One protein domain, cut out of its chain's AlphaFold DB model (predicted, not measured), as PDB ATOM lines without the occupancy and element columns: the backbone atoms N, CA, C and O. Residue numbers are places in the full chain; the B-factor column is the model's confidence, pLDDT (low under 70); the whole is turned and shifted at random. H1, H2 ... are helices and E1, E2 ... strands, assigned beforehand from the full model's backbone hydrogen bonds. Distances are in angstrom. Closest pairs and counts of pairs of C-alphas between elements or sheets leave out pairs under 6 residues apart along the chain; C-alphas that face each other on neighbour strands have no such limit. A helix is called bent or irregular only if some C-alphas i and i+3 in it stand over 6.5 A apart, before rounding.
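Overview. This is residues 36 to 212 of the 398 residues of the protein "DUF3883 domain-containing protein" of Corynebacterium variabile (strain DSM 44702 / CIP 107183 / JCM 12073 / NCIMB 30131) (UniProt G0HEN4). One twisted sheet of seven strands makes the core, its long strands E3, E5 and E6 bent; H4 packs on one face by E1 and E7, and H1 lies on the opposite face by E2 and E6. The hairpin of E3 and E4 reaches one end of the long axis, H3 and its links lie toward the other, and H5 and H6 form a corner that grazes the sheet. The printed part has 177 residues, of mixed class, in the order E1 H1 E2 E3 E4 H2 E5 H3 E6 H4 E7 H5 H6. The branched, mixed sheet is part of a compact whole with a radius of gyration of the C-alphas of 16.6 A and spans of 55 by 40 by 27 A.

Along the chain. Find C-alpha 36 at (-2.320, 45.129, 19.224), where E1, residues 36 to 40, begins. H1 follows at 45 to 56, 17.7 A long, then E2 at 59 to 62. E3, 79 to 91, runs 35.3 A to C-alpha 91 at (-8.727, 13.985, 27.182) and bends by 52 degrees at residue 85. Next come E4, 97 to 101, H2, 107 to 110, and E5, 113 to 123, 27.0 A long. After H3, 136 to 141, E6 runs 30.3 A over 148 to 162, bending by 89 degrees at residue 159. H4, 168 to 179, is 17.7 A long; E7, 185 to 188, H5, 191 to 200, and H6, 206 to 211, end at C-alpha 211, (2.873, 54.384, 30.799).

Arrangement. Look first at E3: parallel E1 (N 37 to O 79, 2.8 A) and antiparallel E4 (N 90 to O 98, 2.8 A) lie on one side, antiparallel E5 (N 82 to O 119, 2.9 A) on the other. Of the edge strands, E7 is antiparallel to E1, with N 36 and O 187 at 2.8 A, and E2 is antiparallel to E6, with N 60 and O 150 at 2.9 A. E6 is antiparallel to E5, with N 118 and O 158 at 2.8 A. H4 is on the sheet, its closest C-alphas to E1 being those of Thr 40 and Gly 178, 5.0 A; H1 is on the opposite face, with Ser 54 and Trp 60 of E2 closest, their C-alphas 5.4 A apart. H1 and H4 are only just irregular: C-alphas 46 and 49 are 6.9 A apart, and 169 and 172 are 6.7 A apart. H2 grazes the sheet and only just touches H4, with 3 pairs of C-alphas within 8 A. H5 and H6 touch at a steep tilt of 68 degrees, only just short of perpendicular, the C-alphas of Ala 198 and Trp 206 closest at 5.0 A. H3 is not on the sheet. Every O i to N i+4 pair is within hydrogen-bond range in H3, H5 and H6, and 6 of 8 in both H1 and H4; H2 is too short for one.

Size, cuts and confidence. The C-alphas of Asn 94 and Ser 131, the two farthest apart, are 55.7 A apart. The printed part has no cut; the links E2 to E3 and E5 to H3 are long. Confidence is under 70 at residues 42 to 47, 65, 67 to 69 and 89 to 109.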
ATOM      1  N   VAL A  36      -3.119  46.220  18.673       91.94
ATOM      2  CA  VAL A  36      -2.320  45.129  19.224       91.94
ATOM      3  C   VAL A  36      -1.901  44.173  18.117       91.94
ATOM      4  O   VAL A  36      -2.718  43.664  17.345       91.94
ATOM      5  N   ILE A  37      -0.602  43.909  18.055       92.81
ATOM      6  CA  ILE A  37       0.024  42.890  17.225       92.81
ATOM      7  C   ILE A  37       0.237  41.651  18.096       92.81
ATOM      8  O   ILE A  37       1.152  41.607  18.911       92.81
ATOM      9  N   ALA A  38      -0.602  40.633  17.922       92.94
ATOM     10  CA  ALA A  38      -0.533  39.381  18.665       92.94
ATOM     11  C   ALA A  38       0.410  38.374  17.990       92.94
ATOM     12  O   ALA A  38       0.293  38.089  16.788       92.94
ATOM     13  N   VAL A  39       1.332  37.805  18.769       91.44
ATOM     14  CA  VAL A  39       2.343  36.854  18.294       91.44
ATOM     15  C   VAL A  39       2.481  35.683  19.249       91.44
ATOM     16  O   VAL A  39       2.803  35.857  20.417       91.44
ATOM     17  N   THR A  40       2.328  34.468  18.735       88.06
ATOM     18  CA  THR A  40       2.683  33.254  19.471       88.06
ATOM     19  C   THR A  40       4.116  32.876  19.144       88.06
ATOM     20  O   THR A  40       4.451  32.622  17.979       88.06
ATOM     21  N   LEU A  41       4.959  32.773  20.165       81.56
ATOM     22  CA  LEU A  41       6.293  32.228  19.991       81.56
ATOM     23  C   LEU A  41       6.222  30.734  19.697       81.56
ATOM     24  O   LEU A  41       5.556  29.981  20.413       81.56
ATOM     25  N   PRO A  42       6.940  30.268  18.669       64.06
ATOM     26  CA  PRO A  42       7.081  28.844  18.444       64.06
ATOM     27  C   PRO A  42       7.867  28.204  19.598       64.06
ATOM     28  O   PRO A  42       8.925  28.701  19.973       64.06
ATOM     29  N   SER A  43       7.405  27.051  20.087       61.22
ATOM     30  CA  SER A  43       8.058  26.239  21.133       61.22
ATOM     31  C   SER A  43       9.370  25.564  20.675       61.22
ATOM     32  O   SER A  43       9.741  24.502  21.165       61.22
ATOM     33  N   ASP A  44      10.060  26.125  19.681       63.81
ATOM     34  CA  ASP A  44      11.279  25.563  19.100       63.81
ATOM     35  C   ASP A  44      12.513  26.037  19.881       63.81
ATOM     36  O   ASP A  44      12.842  27.226  19.852       63.81
ATOM     37  N   LYS A  45      13.243  25.093  20.506       61.34
ATOM     38  CA  LYS A  45      14.536  25.331  21.187       61.34
ATOM     39  C   LYS A  45      15.473  26.221  20.382       61.34
ATOM     40  O   LYS A  45      16.179  27.040  20.953       61.34
ATOM     41  N   LYS A  46      15.494  26.053  19.060       65.56
ATOM     42  CA  LYS A  46      16.431  26.758  18.178       65.56
ATOM     43  C   LYS A  46      16.107  28.240  18.017       65.56
ATOM     44  O   LYS A  46      16.972  28.988  17.585       65.56
ATOM     45  N   LYS A  47      14.873  28.654  18.316       69.81
ATOM     46  CA  LYS A  47      14.412  30.042  18.167       69.81
ATOM     47  C   LYS A  47      14.425  30.826  19.478       69.81
ATOM     48  O   LYS A  47      14.311  32.046  19.430       69.81
ATOM     49  N   LEU A  48      14.580  30.144  20.614       70.00
ATOM     50  CA  LEU A  48      14.636  30.772  21.934       70.00
ATOM     51  C   LEU A  48      15.800  31.774  22.077       70.00
ATOM     52  O   LEU A  48      15.525  32.884  22.530       70.00
ATOM     53  N   PRO A  49      17.037  31.484  21.616       73.88
ATOM     54  CA  PRO A  49      18.119  32.468  21.676       73.88
ATOM     55  C   PRO A  49      17.797  33.737  20.883       73.88
ATOM     56  O   PRO A  49      18.002  34.842  21.369       73.88
ATOM     57  N   ASN A  50      17.197  33.596  19.693       78.62
ATOM     58  CA  ASN A  50      16.821  34.753  18.880       78.62
ATOM     59  C   ASN A  50      15.711  35.578  19.533       78.62
ATOM     60  O   ASN A  50      15.702  36.799  19.410       78.62
ATOM     61  N   PHE A  51      14.787  34.918  20.232       77.00
ATOM     62  CA  PHE A  51      13.769  35.589  21.028       77.00
ATOM     63  C   PHE A  51      14.391  36.381  22.182       77.00
ATOM     64  O   PHE A  51      14.140  37.576  22.274       77.00
ATOM     65  N   GLN A  52      15.246  35.764  23.002       74.81
ATOM     66  CA  GLN A  52      15.938  36.448  24.104       74.81
ATOM     67  C   GLN A  52      16.790  37.619  23.593       74.81
ATOM     68  O   GLN A  52      16.725  38.722  24.130       74.81
ATOM     69  N   HIS A  53      17.502  37.417  22.481       78.00
ATOM     70  CA  HIS A  53      18.266  38.464  21.811       78.00
ATOM     71  C   HIS A  53      17.391  39.660  21.405       78.00
ATOM     72  O   HIS A  53      17.819  40.803  21.563       78.00
ATOM     73  N   SER A  54      16.155  39.431  20.938       79.62
ATOM     74  CA  SER A  54      15.226  40.515  20.583       79.62
ATOM     75  C   SER A  54      14.883  41.419  21.769       79.62
ATOM     76  O   SER A  54      14.757  42.628  21.593       79.62
ATOM     77  N   PHE A  55      14.754  40.864  22.977       75.69
ATOM     78  CA  PHE A  55      14.506  41.667  24.178       75.69
ATOM     79  C   PHE A  55      15.765  42.397  24.634       75.69
ATOM     80  O   PHE A  55      15.709  43.599  24.873       75.69
ATOM     81  N   ASN A  56      16.898  41.692  24.683       71.56
ATOM     82  CA  ASN A  56      18.178  42.248  25.133       71.56
ATOM     83  C   ASN A  56      18.661  43.402  24.244       71.56
ATOM     84  O   ASN A  56      19.330  44.314  24.717       71.56
ATOM     85  N   THR A  57      18.326  43.362  22.954       77.50
ATOM     86  CA  THR A  57      18.686  44.399  21.974       77.50
ATOM     87  C   THR A  57      17.533  45.337  21.632       77.50
ATOM     88  O   THR A  57      17.658  46.139  20.703       77.50
ATOM     89  N   SER A  58      16.395  45.219  22.328       85.50
ATOM     90  CA  SER A  58      15.193  46.027  22.081       85.50
ATOM     91  C   SER A  58      14.791  46.069  20.601       85.50
ATOM     92  O   SER A  58      14.361  47.098  20.088       85.50
ATOM     93  N   THR A  59      14.963  44.958  19.882       86.56
ATOM     94  CA  THR A  59      14.789  44.881  18.428       86.56
ATOM     95  C   THR A  59      13.982  43.647  18.069       86.56
ATOM     96  O   THR A  59      14.402  42.524  18.324       86.56
ATOM     97  N   TRP A  60      12.839  43.834  17.415       90.19
ATOM     98  CA  TRP A  60      12.026  42.735  16.906       90.19
ATOM     99  C   TRP A  60      12.218  42.552  15.402       90.19
ATOM    100  O   TRP A  60      12.348  43.530  14.665       90.19
ATOM    101  N   GLY A  61      12.218  41.301  14.931       88.75
ATOM    102  CA  GLY A  61      12.521  40.969  13.539       88.75
ATOM    103  C   GLY A  61      11.604  39.917  12.921       88.75
ATOM    104  O   GLY A  61      11.221  38.939  13.563       88.75
ATOM    105  N   TYR A  62      11.313  40.076  11.629       86.81
ATOM    106  CA  TYR A  62      10.606  39.088  10.812       86.81
ATOM    107  C   TYR A  62      11.353  38.768   9.524       86.81
ATOM    108  O   TYR A  62      12.050  39.604   8.958       86.81
ATOM    109  N   THR A  63      11.183  37.532   9.051       81.94
ATOM    110  CA  THR A  63      11.858  37.012   7.852       81.94
ATOM    111  C   THR A  63      11.169  37.367   6.536       81.94
ATOM    112  O   THR A  63      11.666  37.036   5.460       81.94
ATOM    113  N   ARG A  64       9.984  37.973   6.605       76.00
ATOM    114  CA  ARG A  64       9.169  38.341   5.449       76.00
ATOM    115  C   ARG A  64       8.591  39.724   5.674       76.00
ATOM    116  O   ARG A  64       8.356  40.115   6.815       76.00
ATOM    117  N   ASP A  65       8.269  40.385   4.572       69.56
ATOM    118  CA  ASP A  65       7.444  41.583   4.608       69.56
ATOM    119  C   ASP A  65       6.047  41.224   5.120       69.56
ATOM    120  O   ASP A  65       5.471  40.187   4.766       69.56
ATOM    121  N   LEU A  66       5.531  42.058   6.015       72.31
ATOM    122  CA  LEU A  66       4.272  41.836   6.709       72.31
ATOM    123  C   LEU A  66       3.240  42.854   6.241       72.31
ATOM    124  O   LEU A  66       3.581  43.908   5.727       72.31
ATOM    125  N   ALA A  67       1.955  42.569   6.445       62.44
ATOM    126  CA  ALA A  67       0.887  43.479   6.016       62.44
ATOM    127  C   ALA A  67       0.975  44.883   6.658       62.44
ATOM    128  O   ALA A  67       0.394  45.827   6.137       62.44
ATOM    129  N   PHE A  68       1.709  45.015   7.765       67.19
ATOM    130  CA  PHE A  68       1.980  46.272   8.464       67.19
ATOM    131  C   PHE A  68       3.381  46.849   8.194       67.19
ATOM    132  O   PHE A  68       3.819  47.746   8.900       67.19
ATOM    133  N   SER A  69       4.095  46.363   7.174       63.31
ATOM    134  CA  SER A  69       5.291  47.039   6.646       63.31
ATOM    135  C   SER A  69       4.952  48.113   5.603       63.31
ATOM    136  O   SER A  69       5.844  48.586   4.906       63.31
ATOM    137  N   ASP A  70       3.668  48.437   5.430       70.31
ATOM    138  CA  ASP A  70       3.194  49.508   4.555       70.31
ATOM    139  C   ASP A  70       3.487  50.869   5.216       70.31
ATOM    140  O   ASP A  70       2.898  51.161   6.259       70.31
ATOM    141  N   PRO A  71       4.341  51.728   4.625       72.00
ATOM    142  CA  PRO A  71       4.669  53.038   5.193       72.00
ATOM    143  C   PRO A  71       3.457  53.965   5.361       72.00
ATOM    144  O   PRO A  71       3.516  54.927   6.122       72.00
ATOM    145  N   SER A  72       2.346  53.700   4.664       73.44
ATOM    146  CA  SER A  72       1.092  54.444   4.842       73.44
ATOM    147  C   SER A  72       0.322  54.049   6.110       73.44
ATOM    148  O   SER A  72      -0.661  54.700   6.472       73.44
ATOM    149  N   ARG A  73       0.766  52.991   6.799       75.31
ATOM    150  CA  ARG A  73       0.158  52.429   8.008       75.31
ATOM    151  C   ARG A  73       1.215  52.257   9.104       75.31
ATOM    152  O   ARG A  73       1.548  51.118   9.434       75.31
ATOM    153  N   PRO A  74       1.722  53.365   9.677       85.06
ATOM    154  CA  PRO A  74       2.693  53.297  10.760       85.06
ATOM    155  C   PRO A  74       2.134  52.491  11.940       85.06
ATOM    156  O   PRO A  74       0.916  52.460  12.181       85.06
ATOM    157  N   ILE A  75       3.049  51.823  12.633       87.56
ATOM    158  CA  ILE A  75       2.796  51.001  13.822       87.56
ATOM    159  C   ILE A  75       3.575  51.495  15.042       87.56
ATOM    160  O   ILE A  75       3.482  50.901  16.111       87.56
ATOM    161  N   LYS A  76       4.354  52.572  14.912       89.88
ATOM    162  CA  LYS A  76       4.924  53.261  16.068       89.88
ATOM    163  C   LYS A  76       3.822  53.642  17.068       89.88
ATOM    164  O   LYS A  76       2.852  54.306  16.704       89.88
ATOM    165  N   GLY A  77       4.010  53.251  18.325       88.00
ATOM    166  CA  GLY A  77       3.046  53.420  19.414       88.00
ATOM    167  C   GLY A  77       1.978  52.322  19.500       88.00
ATOM    168  O   GLY A  77       1.173  52.350  20.431       88.00
ATOM    169  N   ASP A  78       1.957  51.363  18.566       91.56
ATOM    170  CA  ASP A  78       1.166  50.136  18.708       91.56
ATOM    171  C   ASP A  78       1.839  49.198  19.728       91.56
ATOM    172  O   ASP A  78       3.033  49.304  20.033       91.56
ATOM    173  N   ILE A  79       1.067  48.236  20.234       92.94
ATOM    174  CA  ILE A  79       1.546  47.236  21.187       92.94
ATOM    175  C   ILE A  79       1.823  45.913  20.485       92.94
ATOM    176  O   ILE A  79       1.006  45.401  19.725       92.94
ATOM    177  N   LEU A  80       2.967  45.315  20.790       93.56
ATOM    178  CA  LEU A  80       3.298  43.940  20.452       93.56
ATOM    179  C   LEU A  80       3.015  43.052  21.672       93.56
ATOM    180  O   LEU A  80       3.708  43.136  22.683       93.56
ATOM    181  N   LEU A  81       2.003  42.189  21.567       94.56
ATOM    182  CA  LEU A  81       1.622  41.238  22.610       94.56
ATOM    183  C   LEU A  81       2.130  39.841  22.242       94.56
ATOM    184  O   LEU A  81       1.733  39.261  21.227       94.56
ATOM    185  N   VAL A  82       3.024  39.295  23.062       92.38
ATOM    186  CA  VAL A  82       3.730  38.048  22.760       92.38
ATOM    187  C   VAL A  82       3.336  36.956  23.742       92.38
ATOM    188  O   VAL A  82       3.632  37.058  24.926       92.38
ATOM    189  N   GLY A  83       2.715  35.890  23.245       89.56
ATOM    190  CA  GLY A  83       2.399  34.682  24.002       89.56
ATOM    191  C   GLY A  83       3.491  33.630  23.822       89.56
ATOM    192  O   GLY A  83       3.794  33.214  22.701       89.56
ATOM    193  N   ALA A  84       4.081  33.180  24.923       85.12
ATOM    194  CA  ALA A  84       5.169  32.215  24.969       85.12
ATOM    195  C   ALA A  84       4.735  30.915  25.656       85.12
ATOM    196  O   ALA A  84       3.928  30.919  26.584       85.12
ATOM    197  N   GLY A  85       5.281  29.789  25.193       78.19
ATOM    198  CA  GLY A  85       5.100  28.502  25.869       78.19
ATOM    199  C   GLY A  85       3.670  27.971  25.808       78.19
ATOM    200  O   GLY A  85       3.176  27.462  26.804       78.19
ATOM    201  N   PHE A  86       2.999  28.100  24.656       81.00
ATOM    202  CA  PHE A  86       1.637  27.589  24.500       81.00
ATOM    203  C   PHE A  86       1.564  26.073  24.734       81.00
ATOM    204  O   PHE A  86       2.280  25.300  24.076       81.00
ATOM    205  N   TRP A  87       0.643  25.657  25.597       73.25
ATOM    206  CA  TRP A  87       0.338  24.260  25.880       73.25
ATOM    207  C   TRP A  87      -1.165  24.055  26.097       73.25
ATOM    208  O   TRP A  87      -1.926  24.996  26.298       73.25
ATOM    209  N   MET A  88      -1.615  22.807  26.001       73.44
ATOM    210  CA  MET A  88      -3.007  22.435  26.245       73.44
ATOM    211  C   MET A  88      -3.112  21.005  26.773       73.44
ATOM    212  O   MET A  88      -2.342  20.127  26.371       73.44
ATOM    213  N   GLU A  89      -4.109  20.740  27.613       68.44
ATOM    214  CA  GLU A  89      -4.497  19.384  28.004       68.44
ATOM    215  C   GLU A  89      -5.691  18.917  27.157       68.44
ATOM    216  O   GLU A  89      -6.647  19.648  26.908       68.44
ATOM    217  N   SER A  90      -5.635  17.678  26.679       66.00
ATOM    218  CA  SER A  90      -6.743  17.024  25.982       66.00
ATOM    219  C   SER A  90      -7.035  15.682  26.633       66.00
ATOM    220  O   SER A  90      -6.115  14.984  27.057       66.00
ATOM    221  N   VAL A  91      -8.309  15.309  26.713       64.19
ATOM    222  CA  VAL A  91      -8.727  13.985  27.182       64.19
ATOM    223  C   VAL A  91      -9.119  13.172  25.957       64.19
ATOM    224  O   VAL A  91     -10.022  13.560  25.220       64.19
ATOM    225  N   ALA A  92      -8.402  12.081  25.700       62.66
ATOM    226  CA  ALA A  92      -8.751  11.141  24.643       62.66
ATOM    227  C   ALA A  92     -10.027  10.363  25.007       62.66
ATOM    228  O   ALA A  92     -10.349  10.217  26.185       62.66
ATOM    229  N   ASP A  93     -10.710   9.792  24.009       59.41
ATOM    230  CA  ASP A  93     -11.968   9.041  24.194       59.41
ATOM    231  C   ASP A  93     -11.854   7.882  25.202       59.41
ATOM    232  O   ASP A  93     -12.838   7.462  25.804       59.41
ATOM    233  N   ASN A  94     -10.638   7.374  25.425       65.94
ATOM    234  CA  ASN A  94     -10.335   6.331  26.405       65.94
ATOM    235  C   ASN A  94     -10.053   6.865  27.829       65.94
ATOM    236  O   ASN A  94      -9.564   6.115  28.672       65.94
ATOM    237  N   GLY A  95     -10.293   8.153  28.091       57.00
ATOM    238  CA  GLY A  95     -10.040   8.814  29.376       57.00
ATOM    239  C   GLY A  95      -8.579   9.205  29.630       57.00
ATOM    240  O   GLY A  95      -8.269   9.738  30.695       57.00
ATOM    241  N   THR A  96      -7.668   8.968  28.678       57.66
ATOM    242  CA  THR A  96      -6.246   9.313  28.836       57.66
ATOM    243  C   THR A  96      -6.036  10.810  28.645       57.66
ATOM    244  O   THR A  96      -6.397  11.369  27.609       57.66
ATOM    245  N   ARG A  97      -5.402  11.457  29.624       60.50
ATOM    246  CA  ARG A  97      -4.967  12.854  29.530       60.50
ATOM    247  C   ARG A  97      -3.693  12.956  28.700       60.50
ATOM    248  O   ARG A  97      -2.736  12.218  28.924       60.50
ATOM    249  N   LYS A  98      -3.681  13.877  27.745       65.44
ATOM    250  CA  LYS A  98      -2.559  14.156  26.857       65.44
ATOM    251  C   LYS A  98      -2.284  15.651  26.851       65.44
ATOM    252  O   LYS A  98      -3.112  16.431  26.379       65.44
ATOM    253  N   VAL A  99      -1.093  16.020  27.305       65.06
ATOM    254  CA  VAL A  99      -0.575  17.385  27.201       65.06
ATOM    255  C   VAL A  99       0.065  17.562  25.825       65.06
ATOM    256  O   VAL A  99       0.882  16.745  25.399       65.06
ATOM    257  N   THR A 100      -0.339  18.602  25.102       66.31
ATOM    258  CA  THR A 100       0.213  18.961  23.793       66.31
ATOM    259  C   THR A 100       0.856  20.332  23.885       66.31
ATOM    260  O   THR A 100       0.236  21.274  24.367       66.31
ATOM    261  N   HIS A 101       2.086  20.438  23.389       67.88
ATOM    262  CA  HIS A 101       2.824  21.693  23.317       67.88
ATOM    263  C   HIS A 101       2.838  22.213  21.881       67.88
ATOM    264  O   HIS A 101       2.917  21.436  20.925       67.88
ATOM    265  N   GLY A 102       2.821  23.537  21.738       61.50
ATOM    266  CA  GLY A 102       2.987  24.216  20.458       61.50
ATOM    267  C   GLY A 102       1.679  24.603  19.771       61.50
ATOM    268  O   GLY A 102       0.664  23.920  19.839       61.50
ATOM    269  N   GLY A 103       1.717  25.735  19.067       53.72
ATOM    270  CA  GLY A 103       0.525  26.414  18.549       53.72
ATOM    271  C   GLY A 103      -0.093  25.842  17.267       53.72
ATOM    272  O   GLY A 103      -1.002  26.459  16.715       53.72
ATOM    273  N   ARG A 104       0.359  24.690  16.747       61.84
ATOM    274  CA  ARG A 104      -0.249  24.055  15.557       61.84
ATOM    275  C   ARG A 104      -1.514  23.281  15.933       61.84
ATOM    276  O   ARG A 104      -1.531  22.054  15.920       61.84
ATOM    277  N   VAL A 105      -2.571  24.021  16.257       61.62
ATOM    278  CA  VAL A 105      -3.795  23.470  16.846       61.62
ATOM    279  C   VAL A 105      -5.049  23.957  16.103       61.62
ATOM    280  O   VAL A 105      -5.122  25.091  15.619       61.62
ATOM    281  N   GLN A 106      -6.051  23.078  15.975       60.81
ATOM    282  CA  GLN A 106      -7.375  23.434  15.443       60.81
ATOM    283  C   GLN A 106      -8.138  24.328  16.436       60.81
ATOM    284  O   GLN A 106      -7.984  24.181  17.642       60.81
ATOM    285  N   LYS A 107      -9.015  25.219  15.951       58.72
ATOM    286  CA  LYS A 107      -9.692  26.245  16.778       58.72
ATOM    287  C   LYS A 107     -10.357  25.709  18.054       58.72
ATOM    288  O   LYS A 107     -10.135  26.266  19.121       58.72
ATOM    289  N   LYS A 108     -11.092  24.594  17.975       58.00
ATOM    290  CA  LYS A 108     -11.764  23.978  19.140       58.00
ATOM    291  C   LYS A 108     -10.802  23.496  20.233       58.00
ATOM    292  O   LYS A 108     -11.199  23.391  21.383       58.00
ATOM    293  N   SER A 109      -9.563  23.198  19.863       64.38
ATOM    294  CA  SER A 109      -8.522  22.696  20.758       64.38
ATOM    295  C   SER A 109      -7.594  23.807  21.258       64.38
ATOM    296  O   SER A 109      -6.851  23.579  22.197       64.38
ATOM    297  N   PHE A 110      -7.638  25.002  20.660       71.25
ATOM    298  CA  PHE A 110      -6.813  26.141  21.073       71.25
ATOM    299  C   PHE A 110      -7.377  26.874  22.296       71.25
ATOM    300  O   PHE A 110      -6.619  27.239  23.184       71.25
ATOM    301  N   LEU A 111      -8.702  27.056  22.349       71.25
ATOM    302  CA  LEU A 111      -9.384  27.779  23.429       71.25
ATOM    303  C   LEU A 111      -9.094  27.255  24.847       71.25
ATOM    304  O   LEU A 111      -8.836  28.080  25.709       71.25
ATOM    305  N   PRO A 112      -9.085  25.935  25.126       70.75
ATOM    306  CA  PRO A 112      -8.755  25.432  26.464       70.75
ATOM    307  C   PRO A 112      -7.242  25.418  26.761       70.75
ATOM    308  O   PRO A 112      -6.820  24.739  27.690       70.75
ATOM    309  N   GLY A 113      -6.416  26.055  25.927       75.88
ATOM    310  CA  GLY A 113      -4.971  26.126  26.116       75.88
ATOM    311  C   GLY A 113      -4.532  27.332  26.940       75.88
ATOM    312  O   GLY A 113      -5.304  28.254  27.204       75.88
ATOM    313  N   GLU A 114      -3.255  27.332  27.294       80.44
ATOM    314  CA  GLU A 114      -2.628  28.332  28.152       80.44
ATOM    315  C   GLU A 114      -1.265  28.744  27.582       80.44
ATOM    316  O   GLU A 114      -0.575  27.960  26.922       80.44
ATOM    317  N   PHE A 115      -0.867  29.988  27.837       81.88
ATOM    318  CA  PHE A 115       0.479  30.498  27.621       81.88
ATOM    319  C   PHE A 115       1.220  30.543  28.949       81.88
ATOM    320  O   PHE A 115       0.755  31.152  29.906       81.88
ATOM    321  N   GLN A 116       2.419  29.971  28.991       77.88
ATOM    322  CA  GLN A 116       3.262  30.028  30.184       77.88
ATOM    323  C   GLN A 116       3.683  31.461  30.533       77.88
ATOM    324  O   GLN A 116       3.806  31.805  31.704       77.88
ATOM    325  N   SER A 117       3.942  32.296  29.527       83.12
ATOM    326  CA  SER A 117       4.271  33.705  29.740       83.12
ATOM    327  C   SER A 117       3.673  34.563  28.643       83.12
ATOM    328  O   SER A 117       3.665  34.171  27.476       83.12
ATOM    329  N   MET A 118       3.212  35.751  29.009       88.94
ATOM    330  CA  MET A 118       2.754  36.760  28.071       88.94
ATOM    331  C   MET A 118       3.470  38.074  28.317       88.94
ATOM    332  O   MET A 118       3.610  38.495  29.460       88.94
ATOM    333  N   PHE A 119       3.913  38.713  27.238       90.44
ATOM    334  CA  PHE A 119       4.683  39.949  27.276       90.44
ATOM    335  C   PHE A 119       3.944  41.059  26.552       90.44
ATOM    336  O   PHE A 119       3.458  40.850  25.439       90.44
ATOM    337  N   VAL A 120       3.953  42.245  27.146       91.38
ATOM    338  CA  VAL A 120       3.544  43.490  26.497       91.38
ATOM    339  C   VAL A 120       4.805  44.245  26.118       91.38
ATOM    340  O   VAL A 120       5.651  44.493  26.979       91.38
ATOM    341  N   LEU A 121       4.928  44.620  24.849       91.19
ATOM    342  CA  LEU A 121       6.002  45.472  24.361       91.19
ATOM    343  C   LEU A 121       5.426  46.667  23.597       91.19
ATOM    344  O   LEU A 121       4.513  46.515  22.791       91.19
ATOM    345  N   GLU A 122       5.997  47.844  23.812       91.44
ATOM    346  CA  GLU A 122       5.733  49.042  23.015       91.44
ATOM    347  C   GLU A 122       6.578  49.021  21.739       91.44
ATOM    348  O   GLU A 122       7.787  48.779  21.801       91.44
ATOM    349  N   ILE A 123       5.979  49.321  20.587       91.56
ATOM    350  CA  ILE A 123       6.721  49.552  19.343       91.56
ATOM    351  C   ILE A 123       7.172  51.011  19.303       91.56
ATOM    352  O   ILE A 123       6.369  51.928  19.145       91.56
ATOM    353  N   THR A 124       8.478  51.233  19.432       90.12
ATOM    354  CA  THR A 124       9.041  52.584  19.620       90.12
ATOM    355  C   THR A 124       9.360  53.310  18.313       90.12
ATOM    356  O   THR A 124       9.471  54.539  18.302       90.12
ATOM    357  N   ASP A 125       9.461  52.578  17.203       88.62
ATOM    358  CA  ASP A 125       9.647  53.150  15.872       88.62
ATOM    359  C   ASP A 125       9.123  52.229  14.766       88.62
ATOM    360  O   ASP A 125       8.905  51.033  14.985       88.62
ATOM    361  N   ASP A 126       8.914  52.788  13.576       87.81
ATOM    362  CA  ASP A 126       8.341  52.049  12.453       87.81
ATOM    363  C   ASP A 126       9.312  51.002  11.851       87.81
ATOM    364  O   ASP A 126      10.541  51.129  11.940       87.81
ATOM    365  N   PRO A 127       8.780  49.946  11.202       88.75
ATOM    366  CA  PRO A 127       9.585  48.925  10.552       88.75
ATOM    367  C   PRO A 127      10.513  49.466   9.470       88.75
ATOM    368  O   PRO A 127      10.102  50.200   8.573       88.75
ATOM    369  N   HIS A 128      11.758  49.004   9.490       85.69
ATOM    370  CA  HIS A 128      12.785  49.371   8.526       85.69
ATOM    371  C   HIS A 128      13.515  48.143   7.973       85.69
ATOM    372  O   HIS A 128      13.474  47.033   8.520       85.69
ATOM    373  N   LYS A 129      14.195  48.354   6.842       86.69
ATOM    374  CA  LYS A 129      15.108  47.369   6.262       86.69
ATOM    375  C   LYS A 129      16.462  47.444   6.970       86.69
ATOM    376  O   LYS A 129      16.993  48.544   7.114       86.69
ATOM    377  N   PRO A 130      17.036  46.310   7.392       84.81
ATOM    378  CA  PRO A 130      18.324  46.315   8.070       84.81
ATOM    379  C   PRO A 130      19.500  46.565   7.124       84.81
ATOM    380  O   PRO A 130      19.462  46.180   5.956       84.81
ATOM    381  N   SER A 131      20.576  47.140   7.664       79.25
ATOM    382  CA  SER A 131      21.845  47.382   6.961       79.25
ATOM    383  C   SER A 131      22.923  46.320   7.228       79.25
ATOM    384  O   SER A 131      23.934  46.298   6.529       79.25
ATOM    385  N   GLY A 132      22.721  45.425   8.203       80.88
ATOM    386  CA  GLY A 132      23.702  44.411   8.607       80.88
ATOM    387  C   GLY A 132      23.109  43.275   9.447       80.88
ATOM    388  O   GLY A 132      21.910  43.258   9.741       80.88
ATOM    389  N   TYR A 133      23.949  42.307   9.815       86.94
ATOM    390  CA  TYR A 133      23.568  41.186  10.686       86.94
ATOM    391  C   TYR A 133      23.288  41.671  12.111       86.94
ATOM    392  O   TYR A 133      23.896  42.638  12.563       86.94
ATOM    393  N   HIS A 134      22.351  41.015  12.787       78.38
ATOM    394  CA  HIS A 134      21.924  41.354  14.145       78.38
ATOM    395  C   HIS A 134      21.822  40.118  15.028       78.38
ATOM    396  O   HIS A 134      22.406  40.100  16.101       78.38
ATOM    397  N   TRP A 135      21.172  39.054  14.549       82.94
ATOM    398  CA  TRP A 135      21.054  37.798  15.299       82.94
ATOM    399  C   TRP A 135      22.224  36.838  15.036       82.94
ATOM    400  O   TRP A 135      22.777  36.799  13.934       82.94
ATOM    401  N   ASP A 136      22.568  36.004  16.023       77.00
ATOM    402  CA  ASP A 136      23.668  35.024  15.945       77.00
ATOM    403  C   ASP A 136      23.551  34.069  14.750       77.00
ATOM    404  O   ASP A 136      24.555  33.655  14.161       77.00
ATOM    405  N   ASP A 137      22.329  33.718  14.353       81.69
ATOM    406  CA  ASP A 137      22.086  32.878  13.184       81.69
ATOM    407  C   ASP A 137      22.312  33.620  11.856       81.69
ATOM    408  O   ASP A 137      22.734  32.990  10.883       81.69
ATOM    409  N   GLU A 138      22.122  34.940  11.814       83.88
ATOM    410  CA  GLU A 138      22.525  35.789  10.688       83.88
ATOM    411  C   GLU A 138      24.049  35.877  10.582       83.88
ATOM    412  O   GLU A 138      24.589  35.706   9.486       83.88
ATOM    413  N   PHE A 139      24.750  36.060  11.710       78.62
ATOM    414  CA  PHE A 139      26.219  36.046  11.762       78.62
ATOM    415  C   PHE A 139      26.784  34.692  11.329       78.62
ATOM    416  O   PHE A 139      27.666  34.623  10.470       78.62
ATOM    417  N   SER A 140      26.224  33.605  11.860       80.94
ATOM    418  CA  SER A 140      26.640  32.235  11.546       80.94
ATOM    419  C   SER A 140      26.442  31.896  10.068       80.94
ATOM    420  O   SER A 140      27.277  31.228   9.460       80.94
ATOM    421  N   ARG A 141      25.339  32.360   9.468       85.69
ATOM    422  CA  ARG A 141      25.021  32.107   8.053       85.69
ATOM    423  C   ARG A 141      25.589  33.151   7.100       85.69
ATOM    424  O   ARG A 141      25.506  32.949   5.890       85.69
ATOM    425  N   LYS A 142      26.139  34.252   7.618       87.06
ATOM    426  CA  LYS A 142      26.549  35.433   6.842       87.06
ATOM    427  C   LYS A 142      25.429  35.916   5.913       87.06
ATOM    428  O   LYS A 142      25.656  36.262   4.752       87.06
ATOM    429  N   GLN A 143      24.200  35.922   6.419       89.56
ATOM    430  CA  GLN A 143      23.007  36.268   5.653       89.56
ATOM    431  C   GLN A 143      22.002  36.997   6.545       89.56
ATOM    432  O   GLN A 143      21.715  36.536   7.641       89.56
ATOM    433  N   ILE A 144      21.413  38.089   6.044       82.88
ATOM    434  CA  ILE A 144      20.260  38.729   6.691       82.88
ATOM    435  C   ILE A 144      19.053  37.800   6.536       82.88
ATOM    436  O   ILE A 144      18.592  37.545   5.421       82.88
ATOM    437  N   LEU A 145      18.557  37.288   7.658       86.00
ATOM    438  CA  LEU A 145      17.379  36.427   7.721       86.00
ATOM    439  C   LEU A 145      16.137  37.244   8.061       86.00
ATOM    440  O   LEU A 145      15.071  36.974   7.513       86.00
ATOM    441  N   TYR A 146      16.278  38.242   8.934       88.25
ATOM    442  CA  TYR A 146      15.195  39.070   9.450       88.25
ATOM    443  C   TYR A 146      15.160  40.402   8.705       88.25
ATOM    444  O   TYR A 146      15.718  41.408   9.145       88.25
ATOM    445  N   ASN A 147      14.540  40.381   7.525       87.38
ATOM    446  CA  ASN A 147      14.545  41.470   6.549       87.38
ATOM    447  C   ASN A 147      13.590  42.634   6.875       87.38
ATOM    448  O   ASN A 147      13.505  43.575   6.087       87.38
ATOM    449  N   LEU A 148      12.867  42.556   7.987       87.62
ATOM    450  CA  LEU A 148      12.022  43.613   8.524       87.62
ATOM    451  C   LEU A 148      12.296  43.706  10.025       87.62
ATOM    452  O   LEU A 148      12.117  42.706  10.724       87.62
ATOM    453  N   ARG A 149      12.735  44.872  10.509       89.81
ATOM    454  CA  ARG A 149      13.061  45.098  11.925       89.81
ATOM    455  C   ARG A 149      12.380  46.347  12.456       89.81
ATOM    456  O   ARG A 149      12.198  47.296  11.706       89.81
ATOM    457  N   PHE A 150      12.026  46.350  13.732       89.69
ATOM    458  CA  PHE A 150      11.526  47.533  14.429       89.69
ATOM    459  C   PHE A 150      11.920  47.485  15.908       89.69
ATOM    460  O   PHE A 150      11.983  46.392  16.482       89.69
ATOM    461  N   PRO A 151      12.208  48.638  16.529       88.62
ATOM    462  CA  PRO A 151      12.610  48.685  17.922       88.62
ATOM    463  C   PRO A 151      11.405  48.534  18.856       88.62
ATOM    464  O   PRO A 151      10.337  49.114  18.636       88.62
ATOM    465  N   VAL A 152      11.592  47.766  19.925       89.12
ATOM    466  CA  VAL A 152      10.560  47.446  20.914       89.12
ATOM    467  C   VAL A 152      11.059  47.680  22.334       89.12
ATOM    468  O   VAL A 152      12.208  47.383  22.646       89.12
ATOM    469  N   THR A 153      10.189  48.169  23.213       86.81
ATOM    470  CA  THR A 153      10.467  48.292  24.651       86.81
ATOM    471  C   THR A 153       9.554  47.348  25.430       86.81
ATOM    472  O   THR A 153       8.337  47.505  25.353       86.81
ATOM    473  N   PRO A 154      10.090  46.372  26.180       85.50
ATOM    474  CA  PRO A 154       9.288  45.543  27.076       85.50
ATOM    475  C   PRO A 154       8.645  46.385  28.183       85.50
ATOM    476  O   PRO A 154       9.318  47.201  28.810       85.50
ATOM    477  N   LEU A 155       7.352  46.178  28.428       86.44
ATOM    478  CA  LEU A 155       6.571  46.919  29.423       86.44
ATOM    479  C   LEU A 155       6.134  46.037  30.591       86.44
ATOM    480  O   LEU A 155       6.281  46.421  31.751       86.44
ATOM    481  N   ARG A 156       5.572  44.860  30.300       85.00
ATOM    482  CA  ARG A 156       5.036  43.937  31.310       85.00
ATOM    483  C   ARG A 156       5.239  42.485  30.919       85.00
ATOM    484  O   ARG A 156       5.330  42.154  29.736       85.00
ATOM    485  N   ARG A 157       5.214  41.626  31.936       85.56
ATOM    486  CA  ARG A 157       5.055  40.183  31.800       85.56
ATOM    487  C   ARG A 157       4.084  39.664  32.847       85.56
ATOM    488  O   ARG A 157       4.166  40.059  34.003       85.56
ATOM    489  N   VAL A 158       3.252  38.720  32.436       81.69
ATOM    490  CA  VAL A 158       2.480  37.851  33.326       81.69
ATOM    491  C   VAL A 158       2.741  36.396  32.937       81.69
ATOM    492  O   VAL A 158       3.188  36.117  31.820       81.69
ATOM    493  N   ASN A 159       2.527  35.470  33.865       80.50
ATOM    494  CA  ASN A 159       2.676  34.037  33.626       80.50
ATOM    495  C   ASN A 159       1.318  33.335  33.689       80.50
ATOM    496  O   ASN A 159       0.375  33.883  34.246       80.50
ATOM    497  N   ASP A 160       1.259  32.127  33.134       75.06
ATOM    498  CA  ASP A 160       0.119  31.210  33.252       75.06
ATOM    499  C   ASP A 160      -1.217  31.834  32.795       75.06
ATOM    500  O   ASP A 160      -2.205  31.875  33.521       75.06
ATOM    501  N   VAL A 161      -1.231  32.341  31.558       80.19
ATOM    502  CA  VAL A 161      -2.390  33.009  30.946       80.19
ATOM    503  C   VAL A 161      -3.243  32.007  30.185       80.19
ATOM    504  O   VAL A 161      -2.808  31.486  29.150       80.19
ATOM    505  N   ALA A 162      -4.485  31.789  30.614       77.06
ATOM    506  CA  ALA A 162      -5.423  31.011  29.821       77.06
ATOM    507  C   ALA A 162      -5.867  31.789  28.579       77.06
ATOM    508  O   ALA A 162      -6.132  32.989  28.621       77.06
ATOM    509  N   VAL A 163      -6.009  31.095  27.447       80.75
ATOM    510  CA  VAL A 163      -6.514  31.713  26.209       80.75
ATOM    511  C   VAL A 163      -7.921  32.285  26.400       80.75
ATOM    512  O   VAL A 163      -8.271  33.261  25.743       80.75
ATOM    513  N   LEU A 164      -8.722  31.693  27.288       81.38
ATOM    514  CA  LEU A 164     -10.071  32.169  27.596       81.38
ATOM    515  C   LEU A 164     -10.092  33.486  28.377       81.38
ATOM    516  O   LEU A 164     -11.100  34.182  28.303       81.38
ATOM    517  N   ASP A 165      -9.001  33.831  29.059       81.69
ATOM    518  CA  ASP A 165      -8.881  35.090  29.799       81.69
ATOM    519  C   ASP A 165      -8.451  36.244  28.877       81.69
ATOM    520  O   ASP A 165      -8.495  37.410  29.258       81.69
ATOM    521  N   LEU A 166      -8.055  35.937  27.635       85.88
ATOM    522  CA  LEU A 166      -7.776  36.948  26.622       85.88
ATOM    523  C   LEU A 166      -9.063  37.525  26.025       85.88
ATOM    524  O   LEU A 166     -10.005  36.764  25.760       85.88
ATOM    525  N   PRO A 167      -9.047  38.815  25.636       88.88
ATOM    526  CA  PRO A 167     -10.085  39.388  24.788       88.88
ATOM    527  C   PRO A 167     -10.348  38.521  23.552       88.88
ATOM    528  O   PRO A 167      -9.408  38.093  22.870       88.88
ATOM    529  N   GLU A 168     -11.623  38.288  23.231       86.44
ATOM    530  CA  GLU A 168     -12.037  37.463  22.083       86.44
ATOM    531  C   GLU A 168     -11.336  37.869  20.771       86.44
ATOM    532  O   GLU A 168     -10.806  36.973  20.093       86.44
ATOM    533  N   PRO A 169     -11.165  39.177  20.464       90.00
ATOM    534  CA  PRO A 169     -10.474  39.614  19.254       90.00
ATOM    535  C   PRO A 169      -9.000  39.188  19.146       90.00
ATOM    536  O   PRO A 169      -8.436  39.252  18.050       90.00
ATOM    537  N   LEU A 170      -8.351  38.759  20.239       89.94
ATOM    538  CA  LEU A 170      -6.949  38.314  20.264       89.94
ATOM    539  C   LEU A 170      -6.781  36.797  20.148       89.94
ATOM    540  O   LEU A 170      -5.731  36.329  19.695       89.94
ATOM    541  N   GLN A 171      -7.803  36.017  20.500       86.94
ATOM    542  CA  GLN A 171      -7.709  34.555  20.542       86.94
ATOM    543  C   GLN A 171      -7.388  33.968  19.155       86.94
ATOM    544  O   GLN A 171      -6.486  33.139  19.000       86.94
ATOM    545  N   GLU A 172      -8.082  34.425  18.109       84.25
ATOM    546  CA  GLU A 172      -7.846  33.958  16.740       84.25
ATOM    547  C   GLU A 172      -6.491  34.433  16.163       84.25
ATOM    548  O   GLU A 172      -5.779  33.593  15.598       84.25
ATOM    549  N   PRO A 173      -6.064  35.705  16.325       89.19
ATOM    550  CA  PRO A 173      -4.701  36.143  16.013       89.19
ATOM    551  C   PRO A 173      -3.594  35.282  16.632       89.19
ATOM    552  O   PRO A 173      -2.704  34.827  15.906       89.19
ATOM    553  N   PHE A 174      -3.663  34.979  17.932       88.56
ATOM    554  CA  PHE A 174      -2.675  34.114  18.587       88.56
ATOM    555  C   PHE A 174      -2.675  32.694  18.018       88.56
ATOM    556  O   PHE A 174      -1.607  32.120  17.757       88.56
ATOM    557  N   ARG A 175      -3.858  32.134  17.745       85.50
ATOM    558  CA  ARG A 175      -3.993  30.814  17.119       85.50
ATOM    559  C   ARG A 175      -3.383  30.779  15.718       85.50
ATOM    560  O   ARG A 175      -2.649  29.849  15.365       85.50
ATOM    561  N   ILE A 176      -3.683  31.778  14.889       83.19
ATOM    562  CA  ILE A 176      -3.119  31.896  13.539       83.19
ATOM    563  C   ILE A 176      -1.600  32.033  13.628       83.19
ATOM    564  O   ILE A 176      -0.886  31.332  12.909       83.19
ATOM    565  N   SER A 177      -1.101  32.852  14.552       85.62
ATOM    566  CA  SER A 177       0.332  33.013  14.777       85.62
ATOM    567  C   SER A 177       1.015  31.690  15.123       85.62
ATOM    568  O   SER A 177       1.984  31.297  14.466       85.62
ATOM    569  N   GLY A 178       0.442  30.930  16.059       78.88
ATOM    570  CA  GLY A 178       0.958  29.625  16.473       78.88
ATOM    571  C   GLY A 178       0.944  28.579  15.351       78.88
ATOM    572  O   GLY A 178       1.881  27.787  15.219       78.88
ATOM    573  N   THR A 179      -0.079  28.597  14.489       75.06
ATOM    574  CA  THR A 179      -0.198  27.658  13.359       75.06
ATOM    575  C   THR A 179       0.688  28.035  12.165       75.06
ATOM    576  O   THR A 179       1.183  27.145  11.463       75.06
ATOM    577  N   GLN A 180       0.936  29.330  11.951       76.31
ATOM    578  CA  GLN A 180       1.664  29.879  10.799       76.31
ATOM    579  C   GLN A 180       3.095  30.329  11.133       76.31
ATOM    580  O   GLN A 180       3.658  31.182  10.449       76.31
ATOM    581  N   GLY A 181       3.712  29.730  12.153       71.19
ATOM    582  CA  GLY A 181       5.141  29.894  12.428       71.19
ATOM    583  C   GLY A 181       5.522  31.264  12.992       71.19
ATOM    584  O   GLY A 181       6.591  31.769  12.651       71.19
ATOM    585  N   GLY A 182       4.667  31.835  13.839       77.38
ATOM    586  CA  GLY A 182       4.861  33.141  14.468       77.38
ATOM    587  C   GLY A 182       4.366  34.305  13.614       77.38
ATOM    588  O   GLY A 182       4.804  35.431  13.814       77.38
ATOM    589  N   ARG A 183       3.488  34.063  12.628       83.19
ATOM    590  CA  ARG A 183       2.925  35.146  11.812       83.19
ATOM    591  C   ARG A 183       2.104  36.089  12.708       83.19
ATOM    592  O   ARG A 183       1.167  35.616  13.342       83.19
ATOM    593  N   PRO A 184       2.409  37.387  12.762       87.88
ATOM    594  CA  PRO A 184       1.680  38.315  13.615       87.88
ATOM    595  C   PRO A 184       0.265  38.562  13.091       87.88
ATOM    596  O   PRO A 184       0.057  38.643  11.874       87.88
ATOM    597  N   GLY A 185      -0.689  38.707  14.008       87.44
ATOM    598  CA  GLY A 185      -2.034  39.199  13.716       87.44
ATOM    599  C   GLY A 185      -2.228  40.591  14.305       87.44
ATOM    600  O   GLY A 185      -1.970  40.784  15.485       87.44
ATOM    601  N   LEU A 186      -2.652  41.551  13.483       88.25
ATOM    602  CA  LEU A 186      -2.978  42.909  13.918       88.25
ATOM    603  C   LEU A 186      -4.483  43.009  14.176       88.25
ATOM    604  O   LEU A 186      -5.270  42.688  13.285       88.25
ATOM    605  N   THR A 187      -4.845  43.497  15.358       89.69
ATOM    606  CA  THR A 187      -6.225  43.704  15.808       89.69
ATOM    607  C   THR A 187      -6.340  45.076  16.475       89.69
ATOM    608  O   THR A 187      -5.416  45.514  17.157       89.69
ATOM    609  N   GLU A 188      -7.474  45.754  16.293       90.62
ATOM    610  CA  GLU A 188      -7.842  46.922  17.105       90.62
ATOM    611  C   GLU A 188      -8.746  46.463  18.249       90.62
ATOM    612  O   GLU A 188      -9.667  45.677  18.023       90.62
ATOM    613  N   LEU A 189      -8.471  46.934  19.462       91.19
ATOM    614  CA  LEU A 189      -9.202  46.560  20.668       91.19
ATOM    615  C   LEU A 189     -10.122  47.691  21.128       91.19
ATOM    616  O   LEU A 189      -9.782  48.875  21.031       91.19
ATOM    617  N   SER A 190     -11.300  47.315  21.629       90.50
ATOM    618  CA  SER A 190     -12.210  48.249  22.288       90.50
ATOM    619  C   SER A 190     -11.681  48.644  23.673       90.50
ATOM    620  O   SER A 190     -10.778  48.009  24.210       90.50
ATOM    621  N   ALA A 191     -12.250  49.685  24.287       87.62
ATOM    622  CA  ALA A 191     -11.872  50.073  25.650       87.62
ATOM    623  C   ALA A 191     -12.126  48.950  26.678       87.62
ATOM    624  O   ALA A 191     -11.365  48.818  27.630       87.62
ATOM    625  N   GLU A 192     -13.160  48.131  26.462       86.69
ATOM    626  CA  GLU A 192     -13.470  46.968  27.301       86.69
ATOM    627  C   GLU A 192     -12.401  45.878  27.150       86.69
ATOM    628  O   GLU A 192     -11.869  45.395  28.145       86.69
ATOM    629  N   ASP A 193     -12.000  45.568  25.914       89.06
ATOM    630  CA  ASP A 193     -10.922  44.606  25.642       89.06
ATOM    631  C   ASP A 193      -9.580  45.053  26.247       89.06
ATOM    632  O   ASP A 193      -8.808  44.236  26.750       89.06
ATOM    633  N   LEU A 194      -9.287  46.356  26.195       89.25
ATOM    634  CA  LEU A 194      -8.078  46.928  26.788       89.25
ATOM    635  C   LEU A 194      -8.098  46.859  28.317       89.25
ATOM    636  O   LEU A 194      -7.044  46.650  28.916       89.25
ATOM    637  N   GLN A 195      -9.269  46.994  28.944       85.06
ATOM    638  CA  GLN A 195      -9.397  46.816  30.390       85.06
ATOM    639  C   GLN A 195      -9.202  45.351  30.791       85.06
ATOM    640  O   GLN A 195      -8.467  45.092  31.732       85.06
ATOM    641  N   ILE A 196      -9.750  44.394  30.032       82.75
ATOM    642  CA  ILE A 196      -9.498  42.958  30.264       82.75
ATOM    643  C   ILE A 196      -7.989  42.662  30.229       82.75
ATOM    644  O   ILE A 196      -7.479  41.927  31.070       82.75
ATOM    645  N   LEU A 197      -7.253  43.253  29.277       86.31
ATOM    646  CA  LEU A 197      -5.793  43.141  29.263       86.31
ATOM    647  C   LEU A 197      -5.140  43.827  30.466       86.31
ATOM    648  O   LEU A 197      -4.197  43.272  31.011       86.31
ATOM    649  N   ALA A 198      -5.592  45.010  30.877       83.62
ATOM    650  CA  ALA A 198      -5.042  45.676  32.056       83.62
ATOM    651  C   ALA A 198      -5.178  44.800  33.311       83.62
ATOM    652  O   ALA A 198      -4.180  44.545  33.986       83.62
ATOM    653  N   ASP A 199      -6.370  44.243  33.530       77.88
ATOM    654  CA  ASP A 199      -6.675  43.361  34.655       77.88
ATOM    655  C   ASP A 199      -5.810  42.088  34.620       77.88
ATOM    656  O   ASP A 199      -5.252  41.678  35.638       77.88
ATOM    657  N   LEU A 200      -5.621  41.490  33.435       82.50
ATOM    658  CA  LEU A 200      -4.763  40.315  33.246       82.50
ATOM    659  C   LEU A 200      -3.302  40.571  33.659       82.50
ATOM    660  O   LEU A 200      -2.599  39.650  34.069       82.50
ATOM    661  N   PHE A 201      -2.836  41.811  33.533       85.75
ATOM    662  CA  PHE A 201      -1.475  42.227  33.868       85.75
ATOM    663  C   PHE A 201      -1.378  42.954  35.218       85.75
ATOM    664  O   PHE A 201      -0.331  43.549  35.495       85.75
ATOM    665  N   ASP A 202      -2.422  42.877  36.050       81.00
ATOM    666  CA  ASP A 202      -2.488  43.496  37.381       81.00
ATOM    667  C   ASP A 202      -2.213  45.014  37.335       81.00
ATOM    668  O   ASP A 202      -1.370  45.549  38.058       81.00
ATOM    669  N   ALA A 203      -2.887  45.695  36.402       79.50
ATOM    670  CA  ALA A 203      -2.886  47.148  36.256       79.50
ATOM    671  C   ALA A 203      -4.307  47.706  36.433       79.50
ATOM    672  O   ALA A 203      -5.273  47.139  35.928       79.50
ATOM    673  N   GLU A 204      -4.436  48.858  37.090       82.94
ATOM    674  CA  GLU A 204      -5.701  49.565  37.322       82.94
ATOM    675  C   GLU A 204      -6.347  50.030  36.011       82.94
ATOM    676  O   GLU A 204      -7.571  50.131  35.897       82.94
ATOM    677  N   SER A 205      -5.528  50.343  35.005       86.81
ATOM    678  CA  SER A 205      -6.001  50.771  33.692       86.81
ATOM    679  C   SER A 205      -5.012  50.442  32.584       86.81
ATOM    680  O   SER A 205      -3.806  50.290  32.801       86.81
ATOM    681  N   TRP A 206      -5.513  50.431  31.348       87.00
ATOM    682  CA  TRP A 206      -4.662  50.306  30.169       87.00
ATOM    683  C   TRP A 206      -3.590  51.402  30.103       87.00
ATOM    684  O   TRP A 206      -2.443  51.134  29.749       87.00
ATOM    685  N   GLN A 207      -3.942  52.635  30.476       87.25
ATOM    686  CA  GLN A 207      -3.012  53.762  30.502       87.25
ATOM    687  C   GLN A 207      -1.883  53.557  31.514       87.25
ATOM    688  O   GLN A 207      -0.738  53.856  31.182       87.25
ATOM    689  N   GLU A 208      -2.166  53.041  32.713       86.44
ATOM    690  CA  GLU A 208      -1.122  52.687  33.688       86.44
ATOM    691  C   GLU A 208      -0.186  51.623  33.104       86.44
ATOM    692  O   GLU A 208       1.034  51.806  33.085       86.44
ATOM    693  N   LEU A 209      -0.761  50.555  32.542       85.44
ATOM    694  CA  LEU A 209      -0.017  49.432  31.979       85.44
ATOM    695  C   LEU A 209       1.021  49.880  30.942       85.44
ATOM    696  O   LEU A 209       2.157  49.402  30.975       85.44
ATOM    697  N   ILE A 210       0.642  50.794  30.038       85.31
ATOM    698  CA  ILE A 210       1.523  51.260  28.956       85.31
ATOM    699  C   ILE A 210       2.409  52.457  29.326       85.31
ATOM    700  O   ILE A 210       3.371  52.727  28.610       85.31
ATOM    701  N   SER A 211       2.103  53.193  30.400       80.38
ATOM    702  CA  SER A 211       2.873  54.384  30.799       80.38
ATOM    703  C   SER A 211       3.952  54.082  31.833       80.38
ATOM    704  O   SER A 211       5.052  54.636  31.768       80.38
ATOM    705  N   GLU A 212       3.674  53.184  32.771       74.31
ATOM    706  CA  GLU A 212       4.641  52.780  33.776       74.31
ATOM    707  C   GLU A 212       5.600  51.748  33.193       74.31
ATOM    708  O   GLU A 212       5.180  50.703  32.705       74.31
TER     709      GLU A 212